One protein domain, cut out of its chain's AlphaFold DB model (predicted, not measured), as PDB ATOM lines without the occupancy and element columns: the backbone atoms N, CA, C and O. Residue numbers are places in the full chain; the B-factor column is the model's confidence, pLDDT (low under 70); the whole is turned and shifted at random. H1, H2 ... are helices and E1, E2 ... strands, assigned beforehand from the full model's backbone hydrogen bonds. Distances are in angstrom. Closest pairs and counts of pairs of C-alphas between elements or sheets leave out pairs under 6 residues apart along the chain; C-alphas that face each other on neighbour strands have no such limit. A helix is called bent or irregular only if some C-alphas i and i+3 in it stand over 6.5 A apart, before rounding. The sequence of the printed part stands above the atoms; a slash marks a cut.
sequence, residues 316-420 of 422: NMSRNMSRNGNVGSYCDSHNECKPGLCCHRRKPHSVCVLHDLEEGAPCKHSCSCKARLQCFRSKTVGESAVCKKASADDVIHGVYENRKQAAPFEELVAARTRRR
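This is residues 316 to 420 of the 422 residues of an uncharacterized protein of Steinernema glaseri (UniProt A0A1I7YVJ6). Two small two-stranded hairpins, E1 with E2 and E3 with E4, sit in separate parts of a body made largely of loops, and a free helical tail, residues 407 to 420 with H4, sticks out from it. The long link 355 to 372 joins the hairpins, the link 321 to 340 loops beside the first one, and the short helices H2 and H3 follow the second. The printed part has 105 residues with four named helices and four named strands, in the order H1, E1, E2, E3, E4, H2, H3, H4; each sheet, E1 - E2 and E3 - E4, is antiparallel. The class is mixed, helices and strands, with under half of the residues in named elements. The whole is only just compact, close to loose, with a radius of gyration of the C-alphas of 15.0 A and spans of 43 by 33 by 25 A.

H1, residues 316 to 320, begins with C-alpha 316 at (164.288, 121.318, 141.363) and is 6.2 A long. E1, residues 341 to 344, measures 9.3 A, and E2, residues 351 to 354, 10.1 A. E3, residues 373 to 377, runs 12.9 A from C-alpha 373 at (165.314, 123.500, 128.000), and E4, residues 386 to 389, measures 9.9 A. H2, residues 392 to 397, is 8.7 A long. H3, residues 401 to 404, is irregular, but only just: C-alphas 401 and 404 are 7.0 A apart. H4, residues 409 to 420, is 17.0 A long and ends with C-alpha 420 at (154.959, 100.017, 157.299).

H1 is apart from E2 and from E3. E1 and E2 form an antiparallel hairpin with 137 degrees between their directions; N 342 and O 353 are within hydrogen-bond range at 2.8 A. E1 and E3 are apart. E3 and E4 form an antiparallel hairpin at 130 degrees, with N 376 and O 386 within hydrogen-bond range at 2.9 A. The closest C-alphas of E3 and H2, those of Phe 376 and Asp 394, are 7.7 A apart. Residues 376 to 377 of E3 also pair, antiparallel, with residues 399 to 400. The closest C-alphas of E3 and H3, those of Cys 375 and Glu 401, are 6.9 A apart. H4 touches no helix. Every O i to N i+4 pair is within hydrogen-bond range in H1 and H2, and 7 of 8 are in H4; H3 is too short for such a pair.

The C-alphas of Gly 360 and Arg 420, the two farthest apart, are 46.2 A from each other. Without residues 407 to 420, which stand free, the body spans 39 by 26 by 23 A. The printed part has no cut. The links H1 to E1 and E2 to E3 are long. The mean pLDDT of the printed part is 75.0, and residues 316 to 324, 381 to 382, 398 and 401 to 420 are under 70.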
ATOM      1  N   ASN A 316     162.995 121.463 140.689       57.97
ATOM      2  CA  ASN A 316     164.288 121.318 141.363       57.97
ATOM      3  C   ASN A 316     164.710 119.851 141.541       57.97
ATOM      4  O   ASN A 316     165.894 119.537 141.416       57.97
ATOM      5  N   MET A 317     163.765 118.933 141.767       55.09
ATOM      6  CA  MET A 317     164.060 117.497 141.820       55.09
ATOM      7  C   MET A 317     164.527 116.955 140.467       55.09
ATOM      8  O   MET A 317     165.459 116.155 140.432       55.09
ATOM      9  N   SER A 318     163.948 117.420 139.355       55.59
ATOM     10  CA  SER A 318     164.396 117.014 138.014       55.59
ATOM     11  C   SER A 318     165.829 117.463 137.696       55.59
ATOM     12  O   SER A 318     166.540 116.778 136.964       55.59
ATOM     13  N   ARG A 319     166.278 118.573 138.296       55.09
ATOM     14  CA  ARG A 319     167.596 119.174 138.055       55.09
ATOM     15  C   ARG A 319     168.714 118.585 138.925       55.09
ATOM     16  O   ARG A 319     169.860 118.574 138.489       55.09
ATOM     17  N   ASN A 320     168.389 118.087 140.124       47.00
ATOM     18  CA  ASN A 320     169.381 117.739 141.154       47.00
ATOM     19  C   ASN A 320     169.505 116.241 141.481       47.00
ATOM     20  O   ASN A 320     170.306 115.873 142.341       47.00
ATOM     21  N   MET A 321     168.746 115.351 140.837       53.22
ATOM     22  CA  MET A 321     169.018 113.920 140.989       53.22
ATOM     23  C   MET A 321     170.285 113.566 140.201       53.22
ATOM     24  O   MET A 321     170.278 113.558 138.973       53.22
ATOM     25  N   SER A 322     171.374 113.280 140.919       46.38
ATOM     26  CA  SER A 322     172.578 112.643 140.373       46.38
ATOM     27  C   SER A 322     172.192 111.264 139.839       46.38
ATOM     28  O   SER A 322     172.077 110.303 140.598       46.38
ATOM     29  N   ARG A 323     171.902 111.201 138.540       58.81
ATOM     30  CA  ARG A 323     171.515 109.995 137.804       58.81
ATOM     31  C   ARG A 323     172.761 109.415 137.141       58.81
ATOM     32  O   ARG A 323     173.519 110.145 136.506       58.81
ATOM     33  N   ASN A 324     173.001 108.123 137.343       61.53
ATOM     34  CA  ASN A 324     174.263 107.472 136.977       61.53
ATOM     35  C   ASN A 324     174.310 106.992 135.513       61.53
ATOM     36  O   ASN A 324     175.372 106.561 135.068       61.53
ATOM     37  N   GLY A 325     173.208 107.062 134.761       76.81
ATOM     38  CA  GLY A 325     173.166 106.575 133.383       76.81
ATOM     39  C   GLY A 325     173.832 107.522 132.383       76.81
ATOM     40  O   GLY A 325     173.312 108.609 132.119       76.81
ATOM     41  N   ASN A 326     174.979 107.118 131.832       86.56
ATOM     42  CA  ASN A 326     175.613 107.761 130.675       86.56
ATOM     43  C   ASN A 326     174.912 107.349 129.365       86.56
ATOM     44  O   ASN A 326     174.068 106.459 129.353       86.56
ATOM     45  N   VAL A 327     175.276 107.969 128.240       88.44
ATOM     46  CA  VAL A 327     174.815 107.521 126.914       88.44
ATOM     47  C   VAL A 327     175.131 106.030 126.736       88.44
ATOM     48  O   VAL A 327     176.238 105.593 127.041       88.44
ATOM     49  N   GLY A 328     174.147 105.249 126.287       88.88
ATOM     50  CA  GLY A 328     174.268 103.804 126.085       88.88
ATOM     51  C   GLY A 328     174.106 102.946 127.344       88.88
ATOM     52  O   GLY A 328     174.043 101.726 127.226       88.88
ATOM     53  N   SER A 329     173.992 103.532 128.543       89.94
ATOM     54  CA  SER A 329     173.729 102.743 129.750       89.94
ATOM     55  C   SER A 329     172.318 102.168 129.738       89.94
ATOM     56  O   SER A 329     171.378 102.860 129.336       89.94
ATOM     57  N   TYR A 330     172.160 100.957 130.268       91.19
ATOM     58  CA  TYR A 330     170.847 100.369 130.502       91.19
ATOM     59  C   TYR A 330     170.016 101.214 131.472       91.19
ATOM     60  O   TYR A 330     170.547 101.780 132.430       91.19
ATOM     61  N   CYS A 331     168.720 101.309 131.203       89.31
ATOM     62  CA  CYS A 331     167.764 102.050 132.020       89.31
ATOM     63  C   CYS A 331     166.399 101.369 131.983       89.31
ATOM     64  O   CYS A 331     166.015 100.843 130.947       89.31
ATOM     65  N   ASP A 332     165.628 101.451 133.059       86.88
ATOM     66  CA  ASP A 332     164.213 101.059 133.077       86.88
ATOM     67  C   ASP A 332     163.292 102.279 132.930       86.88
ATOM     68  O   ASP A 332     162.160 102.191 132.432       86.88
ATOM     69  N   SER A 333     163.791 103.449 133.340       84.44
ATOM     70  CA  SER A 333     163.063 104.713 133.329       84.44
ATOM     71  C   SER A 333     163.937 105.900 132.907       84.44
ATOM     72  O   SER A 333     165.150 105.922 133.110       84.44
ATOM     73  N   HIS A 334     163.311 106.968 132.390       83.38
ATOM     74  CA  HIS A 334     164.001 108.240 132.109       83.38
ATOM     75  C   HIS A 334     164.644 108.852 133.366       83.38
ATOM     76  O   HIS A 334     165.513 109.717 133.266       83.38
ATOM     77  N   ASN A 335     164.228 108.401 134.556       80.31
ATOM     78  CA  ASN A 335     164.766 108.861 135.824       80.31
ATOM     79  C   ASN A 335     166.127 108.260 136.188       80.31
ATOM     80  O   ASN A 335     166.724 108.703 137.164       80.31
ATOM     81  N   GLU A 336     166.631 107.298 135.422       83.81
ATOM     82  CA  GLU A 336     167.950 106.687 135.631       83.81
ATOM     83  C   GLU A 336     169.031 107.283 134.724       83.81
ATOM     84  O   GLU A 336     170.221 107.213 135.043       83.81
ATOM     85  N   CYS A 337     168.622 107.937 133.636       85.62
ATOM     86  CA  CYS A 337     169.515 108.599 132.694       85.62
ATOM     87  C   CYS A 337     169.930 109.992 133.185       85.62
ATOM     88  O   CYS A 337     169.142 110.701 133.819       85.62
ATOM     89  N   LYS A 338     171.161 110.416 132.876       84.25
ATOM     90  CA  LYS A 338     171.619 111.787 133.148       84.25
ATOM     91  C   LYS A 338     170.685 112.836 132.516       84.25
ATOM     92  O   LYS A 338     170.063 112.561 131.490       84.25
ATOM     93  N   PRO A 339     170.573 114.043 133.102       75.44
ATOM     94  CA  PRO A 339     169.814 115.137 132.495       75.44
ATOM     95  C   PRO A 339     170.231 115.378 131.035       75.44
ATOM     96  O   PRO A 339     171.424 115.443 130.752       75.44
ATOM     97  N   GLY A 340     169.254 115.498 130.130       79.25
ATOM     98  CA  GLY A 340     169.470 115.579 128.674       79.25
ATOM     99  C   GLY A 340     169.447 114.227 127.944       79.25
ATOM    100  O   GLY A 340     169.469 114.196 126.721       79.25
ATOM    101  N   LEU A 341     169.367 113.104 128.667       87.19
ATOM    102  CA  LEU A 341     169.239 111.768 128.083       87.19
ATOM    103  C   LEU A 341     167.847 111.182 128.323       87.19
ATOM    104  O   LEU A 341     167.313 111.231 129.434       87.19
ATOM    105  N   CYS A 342     167.279 110.555 127.296       90.06
ATOM    106  CA  CYS A 342     166.026 109.815 127.382       90.06
ATOM    107  C   CYS A 342     166.263 108.307 127.429       90.06
ATOM    108  O   CYS A 342     167.034 107.769 126.643       90.06
ATOM    109  N   CYS A 343     165.522 107.606 128.286       90.69
ATOM    110  CA  CYS A 343     165.478 106.153 128.267       90.69
ATOM    111  C   CYS A 343     164.622 105.662 127.093       90.69
ATOM    112  O   CYS A 343     163.431 105.960 127.012       90.69
ATOM    113  N   HIS A 344     165.226 104.927 126.168       91.75
ATOM    114  CA  HIS A 344     164.558 104.367 125.001       91.75
ATOM    115  C   HIS A 344     164.382 102.871 125.171       91.75
ATOM    116  O   HIS A 344     165.361 102.146 125.303       91.75
ATOM    117  N   ARG A 345     163.140 102.391 125.079       86.31
ATOM    118  CA  ARG A 345     162.842 100.957 124.997       86.31
ATOM    119  C   ARG A 345     163.131 100.448 123.585       86.31
ATOM    120  O   ARG A 345     162.231 100.379 122.754       86.31
ATOM    121  N   ARG A 346     164.394 100.115 123.306       78.75
ATOM    122  CA  ARG A 346     164.777  99.271 122.161       78.75
ATOM    123  C   ARG A 346     164.912  97.827 122.648       78.75
ATOM    124  O   ARG A 346     165.391  97.597 123.749       78.75
ATOM    125  N   LYS A 347     164.451  96.845 121.873       72.00
ATOM    126  CA  LYS A 347     164.705  95.429 122.192       72.00
ATOM    127  C   LYS A 347     166.173  95.116 121.848       72.00
ATOM    128  O   LYS A 347     166.610  95.577 120.795       72.00
ATOM    129  N   PRO A 348     166.924  94.370 122.681       80.81
ATOM    130  CA  PRO A 348     166.480  93.603 123.855       80.81
ATOM    131  C   PRO A 348     166.427  94.375 125.190       80.81
ATOM    132  O   PRO A 348     165.718  93.936 126.093       80.81
ATOM    133  N   HIS A 349     167.104  95.520 125.325       86.56
ATOM    134  CA  HIS A 349     167.171  96.283 126.580       86.56
ATOM    135  C   HIS A 349     167.027  97.790 126.356       86.56
ATOM    136  O   HIS A 349     167.556  98.345 125.391       86.56
ATOM    137  N   SER A 350     166.348  98.470 127.282       91.06
ATOM    138  CA  SER A 350     166.223  99.922 127.246       91.06
ATOM    139  C   SER A 350     167.536 100.620 127.590       91.06
ATOM    140  O   SER A 350     168.231 100.218 128.520       91.06
ATOM    141  N   VAL A 351     167.867 101.670 126.837       93.25
ATOM    142  CA  VAL A 351     169.144 102.393 126.944       93.25
ATOM    143  C   VAL A 351     168.952 103.907 126.936       93.25
ATOM    144  O   VAL A 351     167.998 104.421 126.348       93.25
ATOM    145  N   CYS A 352     169.865 104.632 127.577       92.19
ATOM    146  CA  CYS A 352     169.877 106.093 127.591       92.19
ATOM    147  C   CYS A 352     170.423 106.663 126.268       92.19
ATOM    148  O   CYS A 352     171.549 106.360 125.875       92.19
ATOM    149  N   VAL A 353     169.647 107.522 125.604       91.12
ATOM    150  CA  VAL A 353     169.957 108.139 124.302       91.12
ATOM    151  C   VAL A 353     169.889 109.663 124.409       91.12
ATOM    152  O   VAL A 353     169.009 110.199 125.083       91.12
ATOM    153  N   LEU A 354     170.817 110.350 123.741       91.94
ATOM    154  CA  LEU A 354     170.875 111.809 123.628       91.94
ATOM    155  C   LEU A 354     170.080 112.265 122.397       91.94
ATOM    156  O   LEU A 354     170.266 111.700 121.322       91.94
ATOM    157  N   HIS A 355     169.203 113.257 122.562       87.31
ATOM    158  CA  HIS A 355     168.432 113.851 121.454       87.31
ATOM    159  C   HIS A 355     168.819 115.297 121.152       87.31
ATOM    160  O   HIS A 355     168.744 115.692 119.998       87.31
ATOM    161  N   ASP A 356     169.206 116.071 122.172       89.06
ATOM    162  CA  ASP A 356     169.640 117.471 122.054       89.06
ATOM    163  C   ASP A 356     168.740 118.371 121.184       89.06
ATOM    164  O   ASP A 356     169.222 119.194 120.410       89.06
ATOM    165  N   LEU A 357     167.414 118.271 121.347       92.94
ATOM    166  CA  LEU A 357     166.482 119.141 120.623       92.94
ATOM    167  C   LEU A 357     166.684 120.619 121.010       92.94
ATOM    168  O   LEU A 357     166.689 120.966 122.199       92.94
ATOM    169  N   GLU A 358     166.835 121.468 119.993       94.19
ATOM    170  CA  GLU A 358     167.015 122.924 120.090       94.19
ATOM    171  C   GLU A 358     165.738 123.647 120.576       94.19
ATOM    172  O   GLU A 358     164.647 123.075 120.661       94.19
ATOM    173  N   GLU A 359     165.868 124.928 120.929       92.88
ATOM    174  CA  GLU A 359     164.736 125.767 121.343       92.88
ATOM    175  C   GLU A 359     163.739 125.952 120.179       92.88
ATOM    176  O   GLU A 359     164.133 126.218 119.049       92.88
ATOM    177  N   GLY A 360     162.442 125.763 120.444       91.25
ATOM    178  CA  GLY A 360     161.365 125.765 119.446       91.25
ATOM    179  C   GLY A 360     161.073 124.403 118.802       91.25
ATOM    180  O   GLY A 360     160.020 124.238 118.193       91.25
ATOM    181  N   ALA A 361     161.944 123.403 118.973       92.62
ATOM    182  CA  ALA A 361     161.731 122.081 118.386       92.62
ATOM    183  C   ALA A 361     160.567 121.326 119.066       92.62
ATOM    184  O   ALA A 361     160.431 121.388 120.295       92.62
ATOM    185  N   PRO A 362     159.752 120.569 118.306       92.06
ATOM    186  CA  PRO A 362     158.674 119.767 118.869       92.06
ATOM    187  C   PRO A 362     159.235 118.602 119.691       92.06
ATOM    188  O   PRO A 362     160.151 117.895 119.275       92.06
ATOM    189  N   CYS A 363     158.665 118.369 120.867       90.56
ATOM    190  CA  CYS A 363     159.136 117.380 121.828       90.56
ATOM    191  C   CYS A 363     157.977 116.581 122.432       90.56
ATOM    192  O   CYS A 363     156.835 117.027 122.471       90.56
ATOM    193  N   LYS A 364     158.286 115.374 122.922       87.88
ATOM    194  CA  LYS A 364     157.344 114.527 123.686       87.88
ATOM    195  C   LYS A 364     157.669 114.470 125.180       87.88
ATOM    196  O   LYS A 364     156.822 114.155 126.001       87.88
ATOM    197  N   HIS A 365     158.930 114.695 125.545       86.25
ATOM    198  CA  HIS A 365     159.403 114.631 126.925       86.25
ATOM    199  C   HIS A 365     160.516 115.655 127.129       86.25
ATOM    200  O   HIS A 365     161.317 115.887 126.223       86.25
ATOM    201  N   SER A 366     160.640 116.217 128.337       86.75
ATOM    202  CA  SER A 366     161.703 117.202 128.608       86.75
ATOM    203  C   SER A 366     163.112 116.611 128.544       86.75
ATOM    204  O   SER A 366     164.065 117.368 128.434       86.75
ATOM    205  N   CYS A 367     163.265 115.281 128.611       87.00
ATOM    206  CA  CYS A 367     164.570 114.640 128.440       87.00
ATOM    207  C   CYS A 367     165.106 114.742 127.005       87.00
ATOM    208  O   CYS A 367     166.297 114.541 126.813       87.00
ATOM    209  N   SER A 368     164.243 115.006 126.015       90.19
ATOM    210  CA  SER A 368     164.646 115.098 124.609       90.19
ATOM    211  C   SER A 368     165.255 116.459 124.277       90.19
ATOM    212  O   SER A 368     165.989 116.582 123.305       90.19
ATOM    213  N   CYS A 369     164.943 117.481 125.075       90.44
ATOM    214  CA  CYS A 369     165.445 118.830 124.877       90.44
ATOM    215  C   CYS A 369     166.889 118.973 125.369       90.44
ATOM    216  O   CYS A 369     167.292 118.333 126.345       90.44
ATOM    217  N   LYS A 370     167.639 119.878 124.732       89.25
ATOM    218  CA  LYS A 370     168.985 120.279 125.150       89.25
ATOM    219  C   LYS A 370     169.002 120.725 126.615       89.25
ATOM    220  O   LYS A 370     168.007 121.218 127.159       89.25
ATOM    221  N   ALA A 371     170.151 120.584 127.275       79.25
ATOM    222  CA  ALA A 371     170.303 120.970 128.674       79.25
ATOM    223  C   ALA A 371     169.788 122.406 128.930       79.25
ATOM    224  O   ALA A 371     170.154 123.340 128.221       79.25
ATOM    225  N   ARG A 372     168.990 122.579 129.996       83.62
ATOM    226  CA  ARG A 372     168.298 123.827 130.410       83.62
ATOM    227  C   ARG A 372     167.009 124.171 129.649       83.62
ATOM    228  O   ARG A 372     166.334 125.113 130.064       83.62
ATOM    229  N   LEU A 373     166.633 123.412 128.626       88.19
ATOM    230  CA  LEU A 373     165.314 123.500 128.000       88.19
ATOM    231  C   LEU A 373     164.349 122.504 128.649       88.19
ATOM    232  O   LEU A 373     164.761 121.484 129.204       88.19
ATOM    233  N   GLN A 374     163.054 122.806 128.604       87.62
ATOM    234  CA  GLN A 374     162.008 121.879 129.030       87.62
ATOM    235  C   GLN A 374     160.928 121.779 127.959       87.62
ATOM    236  O   GLN A 374     160.723 122.714 127.191       87.62
ATOM    237  N   CYS A 375     160.254 120.632 127.914       88.81
ATOM    238  CA  CYS A 375     159.180 120.395 126.965       88.81
ATOM    239  C   CYS A 375     157.873 120.967 127.519       88.81
ATOM    240  O   CYS A 375     157.344 120.466 128.520       88.81
ATOM    241  N   PHE A 376     157.385 122.031 126.891       87.81
ATOM    242  CA  PHE A 376     156.186 122.753 127.296       87.81
ATOM    243  C   PHE A 376     155.074 122.555 126.287       87.81
ATOM    244  O   PHE A 376     155.284 122.716 125.091       87.81
ATOM    245  N   ARG A 377     153.870 122.283 126.788       86.50
ATOM    246  CA  ARG A 377     152.656 122.340 125.982       86.50
ATOM    247  C   ARG A 377     151.919 123.637 126.287       86.50
ATOM    248  O   ARG A 377     151.589 123.899 127.451       86.50
ATOM    249  N   SER A 378     151.706 124.459 125.264       77.25
ATOM    250  CA  SER A 378     150.866 125.648 125.366       77.25
ATOM    251  C   SER A 378     149.414 125.231 125.632       77.25
ATOM    252  O   SER A 378     148.983 124.114 125.335       77.25
ATOM    253  N   LYS A 379     148.661 126.107 126.300       70.94
ATOM    254  CA  LYS A 379     147.240 125.872 126.614       70.94
ATOM    255  C   LYS A 379     146.322 126.105 125.413       70.94
ATOM    256  O   LYS A 379     145.150 125.750 125.477       70.94
ATOM    257  N   THR A 380     146.843 126.719 124.359       71.25
ATOM    258  CA  THR A 380     146.164 126.918 123.084       71.25
ATOM    259  C   THR A 380     145.903 125.552 122.450       71.25
ATOM    260  O   THR A 380     146.792 124.714 122.298       71.25
ATOM    261  N   VAL A 381     144.626 125.275 122.194       54.59
ATOM    262  CA  VAL A 381     144.132 123.972 121.744       54.59
ATOM    263  C   VAL A 381     144.731 123.658 120.371       54.59
ATOM    264  O   VAL A 381     144.332 124.255 119.381       54.59
ATOM    265  N   GLY A 382     145.684 122.724 120.314       65.69
ATOM    266  CA  GLY A 382     146.195 122.163 119.054       65.69
ATOM    267  C   GLY A 382     147.709 122.231 118.856       65.69
ATOM    268  O   GLY A 382     148.227 121.538 117.986       65.69
ATOM    269  N   GLU A 383     148.441 122.984 119.672       73.12
ATOM    270  CA  GLU A 383     149.890 123.106 119.495       73.12
ATOM    271  C   GLU A 383     150.646 121.915 120.110       73.12
ATOM    272  O   GLU A 383     150.396 121.475 121.242       73.12
ATOM    273  N   SER A 384     151.576 121.358 119.328       84.31
ATOM    274  CA  SER A 384     152.526 120.339 119.778       84.31
ATOM    275  C   SER A 384     153.415 120.895 120.887       84.31
ATOM    276  O   SER A 384     153.783 122.067 120.852       84.31
ATOM    277  N   ALA A 385     153.797 120.065 121.859       89.75
ATOM    278  CA  ALA A 385     154.725 120.505 122.891       89.75
ATOM    279  C   ALA A 385     156.089 120.860 122.271       89.75
ATOM    280  O   ALA A 385     156.560 120.156 121.380       89.75
ATOM    281  N   VAL A 386     156.708 121.945 122.736       92.38
ATOM    282  CA  VAL A 386     157.970 122.481 122.205       92.38
ATOM    283  C   VAL A 386     159.018 122.658 123.299       92.38
ATOM    284  O   VAL A 386     158.700 122.917 124.464       92.38
ATOM    285  N   CYS A 387     160.287 122.509 122.930       91.75
ATOM    286  CA  CYS A 387     161.415 122.766 123.814       91.75
ATOM    287  C   CYS A 387     161.592 124.277 124.006       91.75
ATOM    288  O   CYS A 387     161.894 124.993 123.059       91.75
ATOM    289  N   LYS A 388     161.439 124.777 125.232       91.81
ATOM    290  CA  LYS A 388     161.595 126.207 125.555       91.81
ATOM    291  C   LYS A 388     162.334 126.379 126.880       91.81
ATOM    292  O   LYS A 388     162.271 125.505 127.754       91.81
ATOM    293  N   LYS A 389     163.041 127.498 127.067       89.94
ATOM    294  CA  LYS A 389     163.529 127.890 128.399       89.94
ATOM    295  C   LYS A 389     162.340 128.213 129.299       89.94
ATOM    296  O   LYS A 389     161.451 128.964 128.917       89.94
ATOM    297  N   ALA A 390     162.332 127.652 130.506       84.50
ATOM    298  CA  ALA A 390     161.251 127.875 131.456       84.50
ATOM    299  C   ALA A 390     161.184 129.357 131.873       84.50
ATOM    300  O   ALA A 390     162.032 129.812 132.642       84.50
ATOM    301  N   SER A 391     160.180 130.096 131.387       84.25
ATOM    302  CA  SER A 391     159.829 131.418 131.922       84.25
ATOM    303  C   SER A 391     159.072 131.282 133.246       84.25
ATOM    304  O   SER A 391     158.455 130.251 133.520       84.25
ATOM    305  N   ALA A 392     159.065 132.336 134.067       77.81
ATOM    306  CA  ALA A 392     158.244 132.395 135.278       77.81
ATOM    307  C   ALA A 392     156.753 132.146 134.969       77.81
ATOM    308  O   ALA A 392     156.080 131.426 135.711       77.81
ATOM    309  N   ASP A 393     156.269 132.644 133.828       77.69
ATOM    310  CA  ASP A 393     154.899 132.405 133.373       77.69
ATOM    311  C   ASP A 393     154.663 130.956 132.957       77.69
ATOM    312  O   ASP A 393     153.626 130.387 133.295       77.69
ATOM    313  N   ASP A 394     155.643 130.318 132.315       73.38
ATOM    314  CA  ASP A 394     155.569 128.904 131.934       73.38
ATOM    315  C   ASP A 394     155.590 127.991 133.178       73.38
ATOM    316  O   ASP A 394     154.992 126.916 133.200       73.38
ATOM    317  N   VAL A 395     156.224 128.421 134.273       72.12
ATOM    318  CA  VAL A 395     156.185 127.716 135.569       72.12
ATOM    319  C   VAL A 395     154.812 127.778 136.221       72.12
ATOM    320  O   VAL A 395     154.340 126.779 136.778       72.12
ATOM    321  N   ILE A 396     154.149 128.926 136.145       73.19
ATOM    322  CA  ILE A 396     152.848 129.123 136.781       73.19
ATOM    323  C   ILE A 396     151.737 128.507 135.920       73.19
ATOM    324  O   ILE A 396     150.893 127.760 136.438       73.19
ATOM    325  N   HIS A 397     151.771 128.773 134.615       71.81
ATOM    326  CA  HIS A 397     150.683 128.508 133.679       71.81
ATOM    327  C   HIS A 397     150.941 127.341 132.721       71.81
ATOM    328  O   HIS A 397     149.968 126.835 132.162       71.81
ATOM    329  N   GLY A 398     152.186 126.898 132.544       65.81
ATOM    330  CA  GLY A 398     152.534 125.830 131.608       65.81
ATOM    331  C   GLY A 398     152.058 124.448 132.055       65.81
ATOM    332  O   GLY A 398     152.022 124.116 133.247       65.81
ATOM    333  N   VAL A 399     151.687 123.620 131.076       71.69
ATOM    334  CA  VAL A 399     151.368 122.204 131.282       71.69
ATOM    335  C   VAL A 399     152.615 121.382 130.958       71.69
ATOM    336  O   VAL A 399     153.045 121.294 129.812       71.69
ATOM    337  N   TYR A 400     153.209 120.787 131.992       71.12
ATOM    338  CA  TYR A 400     154.403 119.948 131.879       71.12
ATOM    339  C   TYR A 400     154.022 118.511 131.512       71.12
ATOM    340  O   TYR A 400     153.381 117.825 132.315       71.12
ATOM    341  N   GLU A 401     154.471 118.009 130.357       66.62
ATOM    342  CA  GLU A 401     154.180 116.622 129.950       66.62
ATOM    343  C   GLU A 401     154.843 115.572 130.865       66.62
ATOM    344  O   GLU A 401     154.322 114.468 131.038       66.62
ATOM    345  N   ASN A 402     155.905 115.936 131.591       60.75
ATOM    346  CA  ASN A 402     156.568 115.042 132.549       60.75
ATOM    347  C   ASN A 402     155.734 114.690 133.800       60.75
ATOM    348  O   ASN A 402     156.180 113.867 134.605       60.75
ATOM    349  N   ARG A 403     154.525 115.251 133.986       51.06
ATOM    350  CA  ARG A 403     153.654 114.930 135.137       51.06
ATOM    351  C   ARG A 403     153.336 113.435 135.272       51.06
ATOM    352  O   ARG A 403     153.050 112.999 136.379       51.06
ATOM    353  N   LYS A 404     153.390 112.658 134.184       48.75
ATOM    354  CA  LYS A 404     153.070 111.219 134.204       48.75
ATOM    355  C   LYS A 404     154.238 110.312 134.617       48.75
ATOM    356  O   LYS A 404     153.994 109.180 135.013       48.75
ATOM    357  N   GLN A 405     155.490 110.775 134.526       44.00
ATOM    358  CA  GLN A 405     156.676 109.936 134.792       44.00
ATOM    359  C   GLN A 405     157.314 110.171 136.168       44.00
ATOM    360  O   GLN A 405     158.076 109.335 136.660       44.00
ATOM    361  N   ALA A 406     157.007 111.293 136.817       40.09
ATOM    362  CA  ALA A 406     157.187 111.402 138.252       40.09
ATOM    363  C   ALA A 406     155.993 110.680 138.877       40.09
ATOM    364  O   ALA A 406     154.888 111.216 138.826       40.09
ATOM    365  N   ALA A 407     156.192 109.463 139.401       33.41
ATOM    366  CA  ALA A 407     155.155 108.786 140.179       33.41
ATOM    367  C   ALA A 407     154.523 109.829 141.116       33.41
ATOM    368  O   ALA A 407     155.289 110.537 141.792       33.41
ATOM    369  N   PRO A 408     153.186 109.999 141.106       40.41
ATOM    370  CA  PRO A 408     152.526 110.979 141.947       40.41
ATOM    371  C   PRO A 408     153.111 110.847 143.344       40.41
ATOM    372  O   PRO A 408     153.197 109.746 143.889       40.41
ATOM    373  N   PHE A 409     153.598 111.946 143.916       42.88
ATOM    374  CA  PHE A 409     154.209 111.922 145.246       42.88
ATOM    375  C   PHE A 409     153.289 111.223 146.267       42.88
ATOM    376  O   PHE A 409     153.758 110.527 147.163       42.88
ATOM    377  N   GLU A 410     151.975 111.328 146.063       43.88
ATOM    378  CA  GLU A 410     150.926 110.620 146.799       43.88
ATOM    379  C   GLU A 410     151.020 109.089 146.689       43.88
ATOM    380  O   GLU A 410     150.862 108.402 147.696       43.88
ATOM    381  N   GLU A 411     151.369 108.542 145.527       43.47
ATOM    382  CA  GLU A 411     151.543 107.106 145.294       43.47
ATOM    383  C   GLU A 411     152.850 106.578 145.914       43.47
ATOM    384  O   GLU A 411     152.862 105.527 146.558       43.47
ATOM    385  N   LEU A 412     153.937 107.360 145.849       46.22
ATOM    386  CA  LEU A 412     155.194 107.069 146.559       46.22
ATOM    387  C   LEU A 412     155.018 107.106 148.085       46.22
ATOM    388  O   LEU A 412     155.579 106.271 148.801       46.22
ATOM    389  N   VAL A 413     154.225 108.048 148.603       50.53
ATOM    390  CA  VAL A 413     153.888 108.136 150.032       50.53
ATOM    391  C   VAL A 413     152.956 106.990 150.446       50.53
ATOM    392  O   VAL A 413     153.193 106.379 151.492       50.53
ATOM    393  N   ALA A 414     151.969 106.632 149.618       51.03
ATOM    394  CA  ALA A 414     151.045 105.519 149.850       51.03
ATOM    395  C   ALA A 414     151.737 104.142 149.821       51.03
ATOM    396  O   ALA A 414     151.470 103.280 150.662       51.03
ATOM    397  N   ALA A 415     152.684 103.923 148.907       48.41
ATOM    398  CA  ALA A 415     153.482 102.697 148.864       48.41
ATOM    399  C   ALA A 415     154.362 102.547 150.120       48.41
ATOM    400  O   ALA A 415     154.517 101.452 150.672       48.41
ATOM    401  N   ARG A 416     154.901 103.665 150.626       50.34
ATOM    402  CA  ARG A 416     155.750 103.692 151.826       50.34
ATOM    403  C   ARG A 416     154.958 103.479 153.118       50.34
ATOM    404  O   ARG A 416     155.496 102.894 154.058       50.34
ATOM    405  N   THR A 417     153.701 103.917 153.180       57.56
ATOM    406  CA  THR A 417     152.802 103.637 154.312       57.56
ATOM    407  C   THR A 417     152.279 102.202 154.292       57.56
ATOM    408  O   THR A 417     152.231 101.583 155.354       57.56
ATOM    409  N   ARG A 418     151.990 101.617 153.120       61.69
ATOM    410  CA  ARG A 418     151.622 100.189 152.999       61.69
ATOM    411  C   ARG A 418     152.740  99.248 153.463       61.69
ATOM    412  O   ARG A 418     152.460  98.303 154.191       61.69
ATOM    413  N   ARG A 419     154.007  99.548 153.145       54.12
ATOM    414  CA  ARG A 419     155.185  98.791 153.633       54.12
ATOM    415  C   ARG A 419     155.466  98.919 155.135       54.12
ATOM    416  O   ARG A 419     156.306  98.191 155.633       54.12
ATOM    417  N   ARG A 420     154.838  99.868 155.835       52.41
ATOM    418  CA  ARG A 420     154.959 100.017 157.299       52.41
ATOM    419  C   ARG A 420     153.839  99.327 158.076       52.41
ATOM    420  O   ARG A 420     153.927  99.263 159.295       52.41
TER     421      ARG A 420